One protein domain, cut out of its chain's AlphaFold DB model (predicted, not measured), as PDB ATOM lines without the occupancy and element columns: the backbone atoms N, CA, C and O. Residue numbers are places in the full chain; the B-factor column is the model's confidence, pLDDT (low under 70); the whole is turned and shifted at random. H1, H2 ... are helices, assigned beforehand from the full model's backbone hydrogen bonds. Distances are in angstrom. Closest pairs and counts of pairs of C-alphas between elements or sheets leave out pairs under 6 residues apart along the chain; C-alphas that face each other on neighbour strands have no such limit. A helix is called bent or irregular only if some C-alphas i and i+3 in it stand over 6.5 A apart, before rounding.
ATOM      1  N   SER A 113     218.615 291.323 251.561       90.44
ATOM      2  CA  SER A 113     217.596 290.278 251.737       90.44
ATOM      3  C   SER A 113     218.001 289.240 252.787       90.44
ATOM      4  O   SER A 113     217.200 288.890 253.657       90.44
ATOM      5  N   SER A 114     219.256 288.792 252.758       90.44
ATOM      6  CA  SER A 114     219.800 287.876 253.759       90.44
ATOM      7  C   SER A 114     219.889 288.546 255.127       90.44
ATOM      8  O   SER A 114     219.540 287.920 256.121       90.44
ATOM      9  N   LEU A 115     220.268 289.828 255.203       92.00
ATOM     10  CA  LEU A 115     220.309 290.568 256.474       92.00
ATOM     11  C   LEU A 115     218.932 290.669 257.136       92.00
ATOM     12  O   LEU A 115     218.814 290.410 258.333       92.00
ATOM     13  N   MET A 116     217.890 290.998 256.368       92.00
ATOM     14  CA  MET A 116     216.520 291.060 256.888       92.00
ATOM     15  C   MET A 116     216.053 289.701 257.414       92.00
ATOM     16  O   MET A 116     215.424 289.628 258.469       92.00
ATOM     17  N   ARG A 117     216.392 288.617 256.708       91.50
ATOM     18  CA  ARG A 117     216.067 287.255 257.139       91.50
ATOM     19  C   ARG A 117     216.808 286.868 258.416       91.50
ATOM     20  O   ARG A 117     216.170 286.388 259.349       91.50
ATOM     21  N   ILE A 118     218.117 287.116 258.481       93.75
ATOM     22  CA  ILE A 118     218.925 286.884 259.686       93.75
ATOM     23  C   ILE A 118     218.318 287.653 260.859       93.75
ATOM     24  O   ILE A 118     218.086 287.062 261.909       93.75
ATOM     25  N   ALA A 119     217.999 288.937 260.672       93.50
ATOM     26  CA  ALA A 119     217.383 289.758 261.706       93.50
ATOM     27  C   ALA A 119     216.051 289.162 262.182       93.50
ATOM     28  O   ALA A 119     215.872 288.986 263.382       93.50
ATOM     29  N   ALA A 120     215.157 288.771 261.269       92.88
ATOM     30  CA  ALA A 120     213.869 288.175 261.624       92.88
ATOM     31  C   ALA A 120     214.016 286.849 262.395       92.88
ATOM     32  O   ALA A 120     213.346 286.648 263.407       92.88
ATOM     33  N   VAL A 121     214.912 285.959 261.950       92.81
ATOM     34  CA  VAL A 121     215.145 284.651 262.590       92.81
ATOM     35  C   VAL A 121     215.828 284.805 263.953       92.81
ATOM     36  O   VAL A 121     215.481 284.092 264.893       92.81
ATOM     37  N   VAL A 122     216.774 285.739 264.085       93.69
ATOM     38  CA  VAL A 122     217.522 285.986 265.331       93.69
ATOM     39  C   VAL A 122     216.715 286.823 266.334       93.69
ATOM     40  O   VAL A 122     216.966 286.738 267.535       93.69
ATOM     41  N   TYR A 123     215.712 287.587 265.896       94.06
ATOM     42  CA  TYR A 123     214.945 288.476 266.777       94.06
ATOM     43  C   TYR A 123     214.176 287.731 267.876       94.06
ATOM     44  O   TYR A 123     214.210 288.131 269.039       94.06
ATOM     45  N   VAL A 124     213.524 286.617 267.538       93.75
ATOM     46  CA  VAL A 124     212.775 285.803 268.509       93.75
ATOM     47  C   VAL A 124     213.682 285.229 269.611       93.75
ATOM     48  O   VAL A 124     213.389 285.466 270.786       93.75
ATOM     49  N   PRO A 125     214.798 284.530 269.306       92.44
ATOM     50  CA  PRO A 125     215.707 284.062 270.348       92.44
ATOM     51  C   PRO A 125     216.394 285.217 271.086       92.44
ATOM     52  O   PRO A 125     216.659 285.078 272.276       92.44
ATOM     53  N   TYR A 126     216.630 286.365 270.442       92.12
ATOM     54  CA  TYR A 126     217.128 287.566 271.118       92.12
ATOM     55  C   TYR A 126     216.154 288.066 272.196       92.12
ATOM     56  O   TYR A 126     216.571 288.307 273.330       92.12
ATOM     57  N   LEU A 127     214.856 288.168 271.897       94.31
ATOM     58  CA  LEU A 127     213.855 288.564 272.893       94.31
ATOM     59  C   LEU A 127     213.760 287.560 274.047       94.31
ATOM     60  O   LEU A 127     213.712 287.958 275.208       94.31
ATOM     61  N   LEU A 128     213.800 286.259 273.748       94.50
ATOM     62  CA  LEU A 128     213.808 285.221 274.782       94.50
ATOM     63  C   LEU A 128     215.049 285.332 275.682       94.50
ATOM     64  O   LEU A 128     214.954 285.251 276.905       94.50
ATOM     65  N   LEU A 129     216.219 285.536 275.077       93.19
ATOM     66  CA  LEU A 129     217.486 285.615 275.792       93.19
ATOM     67  C   LEU A 129     217.576 286.874 276.662       93.19
ATOM     68  O   LEU A 129     218.037 286.791 277.795       93.19
ATOM     69  N   THR A 130     217.104 288.017 276.160       94.19
ATOM     70  CA  THR A 130     217.063 289.287 276.911       94.19
ATOM     71  C   THR A 130     216.015 289.296 278.022       94.19
ATOM     72  O   THR A 130     216.166 290.040 278.987       94.19
ATOM     73  N   TYR A 131     214.987 288.448 277.929       94.00
ATOM     74  CA  TYR A 131     214.048 288.211 279.025       94.00
ATOM     75  C   TYR A 131     214.675 287.382 280.159       94.00
ATOM     76  O   TYR A 131     214.443 287.665 281.331       94.00
ATOM     77  N   LEU A 132     215.476 286.367 279.820       94.50
ATOM     78  CA  LEU A 132     216.089 285.460 280.798       94.50
ATOM     79  C   LEU A 132     217.382 286.010 281.415       94.50
ATOM     80  O   LEU A 132     217.698 285.693 282.562       94.50
ATOM     81  N   ILE A 133     218.153 286.787 280.653       94.69
ATOM     82  CA  ILE A 133     219.496 287.243 281.022       94.69
ATOM     83  C   ILE A 133     219.575 288.766 280.857       94.69
ATOM     84  O   ILE A 133     219.246 289.281 279.786       94.69
ATOM     85  N   PRO A 134     220.062 289.507 281.869       92.56
ATOM     86  CA  PRO A 134     220.190 290.955 281.768       92.56
ATOM     87  C   PRO A 134     221.201 291.350 280.678       92.56
ATOM     88  O   PRO A 134     222.252 290.721 280.510       92.56
ATOM     89  N   LEU A 135     220.899 292.438 279.962       90.31
ATOM     90  CA  LEU A 135     221.695 292.939 278.832       90.31
ATOM     91  C   LEU A 135     223.204 293.092 279.123       90.31
ATOM     92  O   LEU A 135     223.993 292.705 278.260       90.31
ATOM     93  N   PRO A 136     223.652 293.575 280.304       91.44
ATOM     94  CA  PRO A 136     225.079 293.683 280.616       91.44
ATOM     95  C   PRO A 136     225.827 292.350 280.542       91.44
ATOM     96  O   PRO A 136     226.956 292.303 280.059       91.44
ATOM     97  N   ILE A 137     225.190 291.256 280.970       92.38
ATOM     98  CA  ILE A 137     225.790 289.919 280.917       92.38
ATOM     99  C   ILE A 137     225.867 289.444 279.465       92.38
ATOM    100  O   ILE A 137     226.875 288.868 279.065       92.38
ATOM    101  N   LEU A 138     224.852 289.731 278.647       92.25
ATOM    102  CA  LEU A 138     224.879 289.391 277.223       92.25
ATOM    103  C   LEU A 138     225.986 290.132 276.471       92.25
ATOM    104  O   LEU A 138     226.697 289.511 275.680       92.25
ATOM    105  N   PHE A 139     226.195 291.419 276.753       92.56
ATOM    106  CA  PHE A 139     227.323 292.169 276.194       92.56
ATOM    107  C   PHE A 139     228.676 291.665 276.706       92.56
ATOM    108  O   PHE A 139     229.620 291.555 275.918       92.56
ATOM    109  N   ALA A 140     228.769 291.302 277.989       94.44
ATOM    110  CA  ALA A 140     229.974 290.702 278.550       94.44
ATOM    111  C   ALA A 140     230.322 289.396 277.818       94.44
ATOM    112  O   ALA A 140     231.435 289.257 277.307       94.44
ATOM    113  N   LEU A 141     229.347 288.495 277.662       94.50
ATOM    114  CA  LEU A 141     229.499 287.232 276.939       94.50
ATOM    115  C   LEU A 141     229.870 287.452 275.469       94.50
ATOM    116  O   LEU A 141     230.851 286.876 274.996       94.50
ATOM    117  N   LEU A 142     229.151 288.318 274.753       94.12
ATOM    118  CA  LEU A 142     229.447 288.610 273.350       94.12
ATOM    119  C   LEU A 142     230.870 289.156 273.180       94.12
ATOM    120  O   LEU A 142     231.618 288.676 272.328       94.12
ATOM    121  N   GLY A 143     231.277 290.113 274.013       92.75
ATOM    122  CA  GLY A 143     232.631 290.653 273.949       92.75
ATOM    123  C   GLY A 143     233.697 289.632 274.347       92.75
ATOM    124  O   GLY A 143     234.761 289.623 273.735       92.75
ATOM    125  N   THR A 144     233.417 288.692 275.259       95.06
ATOM    126  CA  THR A 144     234.356 287.586 275.517       95.06
ATOM    127  C   THR A 144     234.531 286.664 274.326       95.06
ATOM    128  O   THR A 144     235.663 286.285 274.035       95.06
ATOM    129  N   LEU A 145     233.458 286.346 273.596       93.31
ATOM    130  CA  LEU A 145     233.548 285.555 272.367       93.31
ATOM    131  C   LEU A 145     234.395 286.281 271.317       93.31
ATOM    132  O   LEU A 145     235.249 285.664 270.684       93.31
ATOM    133  N   VAL A 146     234.218 287.597 271.170       91.81
ATOM    134  CA  VAL A 146     235.013 288.409 270.236       91.81
ATOM    135  C   VAL A 146     236.482 288.472 270.661       91.81
ATOM    136  O   VAL A 146     237.356 288.195 269.841       91.81
ATOM    137  N   LEU A 147     236.773 288.764 271.931       91.69
ATOM    138  CA  LEU A 147     238.142 288.856 272.450       91.69
ATOM    139  C   LEU A 147     238.876 287.512 272.404       91.69
ATOM    140  O   LEU A 147     240.069 287.473 272.128       91.69
ATOM    141  N   THR A 148     238.180 286.400 272.636       93.94
ATOM    142  CA  THR A 148     238.772 285.051 272.578       93.94
ATOM    143  C   THR A 148     238.796 284.464 271.166       93.94
ATOM    144  O   THR A 148     239.467 283.458 270.943       93.94
ATOM    145  N   SER A 149     238.130 285.087 270.186       89.75
ATOM    146  CA  SER A 149     238.057 284.575 268.806       89.75
ATOM    147  C   SER A 149     239.425 284.421 268.134       89.75
ATOM    148  O   SER A 149     239.598 283.550 267.282       89.75
ATOM    149  N   ARG A 150     240.403 285.246 268.528       89.06
ATOM    150  CA  ARG A 150     241.786 285.217 268.027       89.06
ATOM    151  C   ARG A 150     242.746 284.416 268.899       89.06
ATOM    152  O   ARG A 150     243.915 284.308 268.553       89.06
ATOM    153  N   ALA A 151     242.270 283.834 269.994       92.12
ATOM    154  CA  ALA A 151     243.129 283.080 270.885       92.12
ATOM    155  C   ALA A 151     243.617 281.772 270.229       92.12
ATOM    156  O   ALA A 151     242.847 281.101 269.528       92.12
ATOM    157  N   PRO A 152     244.862 281.338 270.503       90.06
ATOM    158  CA  PRO A 152     245.423 280.127 269.903       90.06
ATOM    159  C   PRO A 152     244.642 278.863 270.290       90.06
ATOM    160  O   PRO A 152     244.460 277.961 269.472       90.06
ATOM    161  N   PHE A 153     244.107 278.804 271.513       91.75
ATOM    162  CA  PHE A 153     243.281 277.676 271.948       91.75
ATOM    163  C   PHE A 153     241.942 277.614 271.196       91.75
ATOM    164  O   PHE A 153     241.460 276.523 270.905       91.75
ATOM    165  N   THR A 154     241.361 278.756 270.815       91.75
ATOM    166  CA  THR A 154     240.118 278.804 270.030       91.75
ATOM    167  C   THR A 154     240.333 278.212 268.645       91.75
ATOM    168  O   THR A 154     239.495 277.448 268.170       91.75
ATOM    169  N   ALA A 155     241.485 278.476 268.020       88.88
ATOM    170  CA  ALA A 155     241.847 277.850 266.751       88.88
ATOM    171  C   ALA A 155     241.947 276.318 266.876       88.88
ATOM    172  O   ALA A 155     241.447 275.603 266.007       88.88
ATOM    173  N   LEU A 156     242.508 275.801 267.976       94.00
ATOM    174  CA  LEU A 156     242.543 274.358 268.256       94.00
ATOM    175  C   LEU A 156     241.139 273.777 268.475       94.00
ATOM    176  O   LEU A 156     240.822 272.706 267.952       94.00
ATOM    177  N   ILE A 157     240.273 274.484 269.202       93.12
ATOM    178  CA  ILE A 157     238.877 274.078 269.417       93.12
ATOM    179  C   ILE A 157     238.127 274.040 268.081       93.12
ATOM    180  O   ILE A 157     237.500 273.036 267.754       93.12
ATOM    181  N   ILE A 158     238.236 275.077 267.251       90.75
ATOM    182  CA  ILE A 158     237.595 275.100 265.929       90.75
ATOM    183  C   ILE A 158     238.160 273.986 265.041       90.75
ATOM    184  O   ILE A 158     237.392 273.271 264.397       90.75
ATOM    185  N   ALA A 159     239.479 273.778 265.037       91.38
ATOM    186  CA  ALA A 159     240.113 272.719 264.258       91.38
ATOM    187  C   ALA A 159     239.610 271.331 264.677       91.38
ATOM    188  O   ALA A 159     239.259 270.522 263.818       91.38
ATOM    189  N   THR A 160     239.507 271.061 265.979       93.94
ATOM    190  CA  THR A 160     239.001 269.780 266.496       93.94
ATOM    191  C   THR A 160     237.510 269.594 266.210       93.94
ATOM    192  O   THR A 160     237.129 268.554 265.670       93.94
ATOM    193  N   LEU A 161     236.677 270.610 266.456       93.00
ATOM    194  CA  LEU A 161     235.241 270.576 266.152       93.00
ATOM    195  C   LEU A 161     234.975 270.397 264.650       93.00
ATOM    196  O   LEU A 161     234.079 269.647 264.261       93.00
ATOM    197  N   SER A 162     235.790 271.017 263.793       90.19
ATOM    198  CA  SER A 162     235.658 270.918 262.334       90.19
ATOM    199  C   SER A 162     235.945 269.517 261.782       90.19
ATOM    200  O   SER A 162     235.487 269.194 260.685       90.19
ATOM    201  N   ARG A 163     236.636 268.645 262.533       92.56
ATOM    202  CA  ARG A 163     236.829 267.241 262.127       92.56
ATOM    203  C   ARG A 163     235.508 266.473 262.131       92.56
ATOM    204  O   ARG A 163     235.309 265.594 261.293       92.56
ATOM    205  N   SER A 164     234.579 266.836 263.016       94.38
ATOM    206  CA  SER A 164     233.270 266.192 263.093       94.38
ATOM    207  C   SER A 164     232.416 266.528 261.867       94.38
ATOM    208  O   SER A 164     232.188 267.693 261.530       94.38
ATOM    209  N   ALA A 165     231.921 265.494 261.185       88.25
ATOM    210  CA  ALA A 165     230.997 265.659 260.065       88.25
ATOM    211  C   ALA A 165     229.652 266.246 260.524       88.25
ATOM    212  O   ALA A 165     229.108 267.118 259.847       88.25
ATOM    213  N   TYR A 166     229.168 265.840 261.703       92.12
ATOM    214  CA  TYR A 166     227.916 266.337 262.277       92.12
ATOM    215  C   TYR A 166     227.979 267.830 262.579       92.12
ATOM    216  O   TYR A 166     227.066 268.558 262.210       92.12
ATOM    217  N   LEU A 167     229.074 268.309 263.177       93.25
ATOM    218  CA  LEU A 167     229.226 269.734 263.487       93.25
ATOM    219  C   LEU A 167     229.371 270.581 262.224       93.25
ATOM    220  O   LEU A 167     228.759 271.642 262.127       93.25
ATOM    221  N   ARG A 168     230.113 270.099 261.219       89.12
ATOM    222  CA  ARG A 168     230.190 270.774 259.914       89.12
ATOM    223  C   ARG A 168     228.826 270.853 259.236       89.12
ATOM    224  O   ARG A 168     228.483 271.904 258.700       89.12
ATOM    225  N   HIS A 169     228.065 269.762 259.248       89.25
ATOM    226  CA  HIS A 169     226.728 269.735 258.665       89.25
ATOM    227  C   HIS A 169     225.764 270.649 259.432       89.25
ATOM    228  O   HIS A 169     225.111 271.480 258.813       89.25
ATOM    229  N   ALA A 170     225.745 270.572 260.764       92.62
ATOM    230  CA  ALA A 170     224.915 271.417 261.616       92.62
ATOM    231  C   ALA A 170     225.232 272.908 261.440       92.62
ATOM    232  O   ALA A 170     224.316 273.712 261.311       92.62
ATOM    233  N   PHE A 171     226.514 273.281 261.366       92.00
ATOM    234  CA  PHE A 171     226.920 274.665 261.113       92.00
ATOM    235  C   PHE A 171     226.451 275.153 259.738       92.00
ATOM    236  O   PHE A 171     225.857 276.222 259.635       92.00
ATOM    237  N   ARG A 172     226.655 274.357 258.679       89.88
ATOM    238  CA  ARG A 172     226.178 274.695 257.325       89.88
ATOM    239  C   ARG A 172     224.658 274.809 257.271       89.88
ATOM    240  O   ARG A 172     224.147 275.726 256.640       89.88
ATOM    241  N   TYR A 173     223.952 273.911 257.951       91.94
ATOM    242  CA  TYR A 173     222.502 273.955 258.071       91.94
ATOM    243  C   TYR A 173     222.047 275.229 258.791       91.94
ATOM    244  O   TYR A 173     221.223 275.969 258.265       91.94
ATOM    245  N   LEU A 174     222.643 275.554 259.940       92.81
ATOM    246  CA  LEU A 174     222.334 276.775 260.683       92.81
ATOM    247  C   LEU A 174     222.561 278.028 259.828       92.81
ATOM    248  O   LEU A 174     221.673 278.873 259.734       92.81
ATOM    249  N   VAL A 175     223.708 278.120 259.152       91.00
ATOM    250  CA  VAL A 175     224.003 279.229 258.236       91.00
ATOM    251  C   VAL A 175     222.975 279.287 257.106       91.00
ATOM    252  O   VAL A 175     222.443 280.362 256.863       91.00
ATOM    253  N   SER A 176     222.616 278.160 256.483       91.50
ATOM    254  CA  SER A 176     221.612 278.120 255.406       91.50
ATOM    255  C   SER A 176     220.221 278.589 255.852       91.50
ATOM    256  O   SER A 176     219.527 279.285 255.114       91.50
ATOM    257  N   VAL A 177     219.813 278.269 257.085       90.81
ATOM    258  CA  VAL A 177     218.530 278.711 257.648       90.81
ATOM    259  C   VAL A 177     218.542 280.222 257.875       90.81
ATOM    260  O   VAL A 177     217.560 280.900 257.546       90.81
ATOM    261  N   LEU A 178     219.661 280.737 258.397       90.69
ATOM    262  CA  LEU A 178     219.878 282.154 258.684       90.69
ATOM    263  C   LEU A 178     219.961 282.995 257.401       90.69
ATOM    264  O   LEU A 178     219.219 283.964 257.263       90.69
ATOM    265  N   THR A 179     220.832 282.630 256.458       89.69
ATOM    266  CA  THR A 179     221.073 283.399 255.223       89.69
ATOM    267  C   THR A 179     220.011 283.154 254.159       89.69
ATOM    268  O   THR A 179     219.756 284.032 253.333       89.69
ATOM    269  N   GLY A 180     219.372 281.983 254.188       84.94
ATOM    270  CA  GLY A 180     218.421 281.537 253.180       84.94
ATOM    271  C   GLY A 180     219.044 280.971 251.912       84.94
ATOM    272  O   GLY A 180     218.303 280.639 250.988       84.94
TER     273      GLY A 180
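What this domain is: This is residues 113 to 180 of the 385 residues of the protein "Peroxisomal membrane protein PEX30" of Termitomyces sp. J132 (UniProt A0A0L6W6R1). Four helices follow each other end to end round the four sides of an open, four-cornered frame whose middle is empty; the longest, H1, makes one side, and H2, H3 and H4 make the others in turn. The frame closes where the last residues of H4 come back to the first half of H1, and elsewhere neighbouring helices only come near each other at the corners. The printed part has 68 residues with four named helices in the order H1, H2, H3, H4 and no named strand, and its class is all helix. The whole is loose, with a radius of gyration of the C-alphas of 14.6 A, and the C-alphas span 34 by 29 by 20 A.

Where its parts are: H1 is the longest helix, residues 113 to 132, and measures 29.5 A from first to last C-alpha. It begins at C-alpha 113, at (217.596, 290.278, 251.737), and ends at C-alpha 132, at (216.089, 285.460, 280.798). H1 has a kink of 36 degrees near residue 124; it is neither bent nor irregular, but only just: C-alphas 121 and 124 are 6.5 A apart. H4, residues 165 to 179, measures 20.9 A and ends at C-alpha 179, at (221.073, 283.399, 255.223). H2, residues 135 to 148, measures 19.8 A. H3, residues 152 to 163, measures 17.3 A and begins at C-alpha 152, at (245.423, 280.127, 269.903).

How they stand to each other: H1 and H4 touch, with 8 pairs of C-alphas within 8 A. The closest C-alphas of the two are those of Ser 114 and Thr 179, 4.9 A apart. H1 touches H4 with residues 114 to 121 alone, and H4 touches H1 with residues 178 to 179 alone. The lines of H1 and H4 are about perpendicular, at 74 degrees. H1 and H2 are close but not clearly touching; their closest C-alphas are those of Thr 130 and Leu 138, 7.8 A apart. H2 stands to H1 at a steep tilt of 58 degrees, and the two run opposite ways. H2 and H3 are close but not clearly touching; their closest C-alphas are those of Thr 148 and Thr 154, 6.9 A apart. Their lines are about perpendicular, at 87 degrees. H3 and H4 are close but not clearly touching; their closest C-alphas are those of Ser 162 and Arg 168, 6.0 A apart. Their lines are about perpendicular, at 81 degrees. H1 and H3 are apart, and so are H2 and H4. In H2, H3 and H4 every pair of O of residue i and N of residue i+4 is within hydrogen-bond range; in H1, 14 of 16 such pairs are.

The domain as a whole: The two C-alphas farthest apart are those of Tyr 131 and Arg 163, 35.3 A. The first and last printed C-alphas, those of Ser 113 and Gly 180, are 8.9 A apart. The links H1 to H2, H2 to H3 and H3 to H4 are tight, with 2, 3 and 1 residues between the helices, and no link is long. Residues 123 to 128, which belong to H1, stand free, and so do residues 139 to 144, which belong to H2. Residues 131 to 137, of which 135 to 137 belong to H2, also stand free, as do residues 163 to 170, of which 165 to 170 belong to H4. The printed part has no cut. The mean pLDDT of the printed part is 92.1, and no printed residue is under 70 in this predicted model.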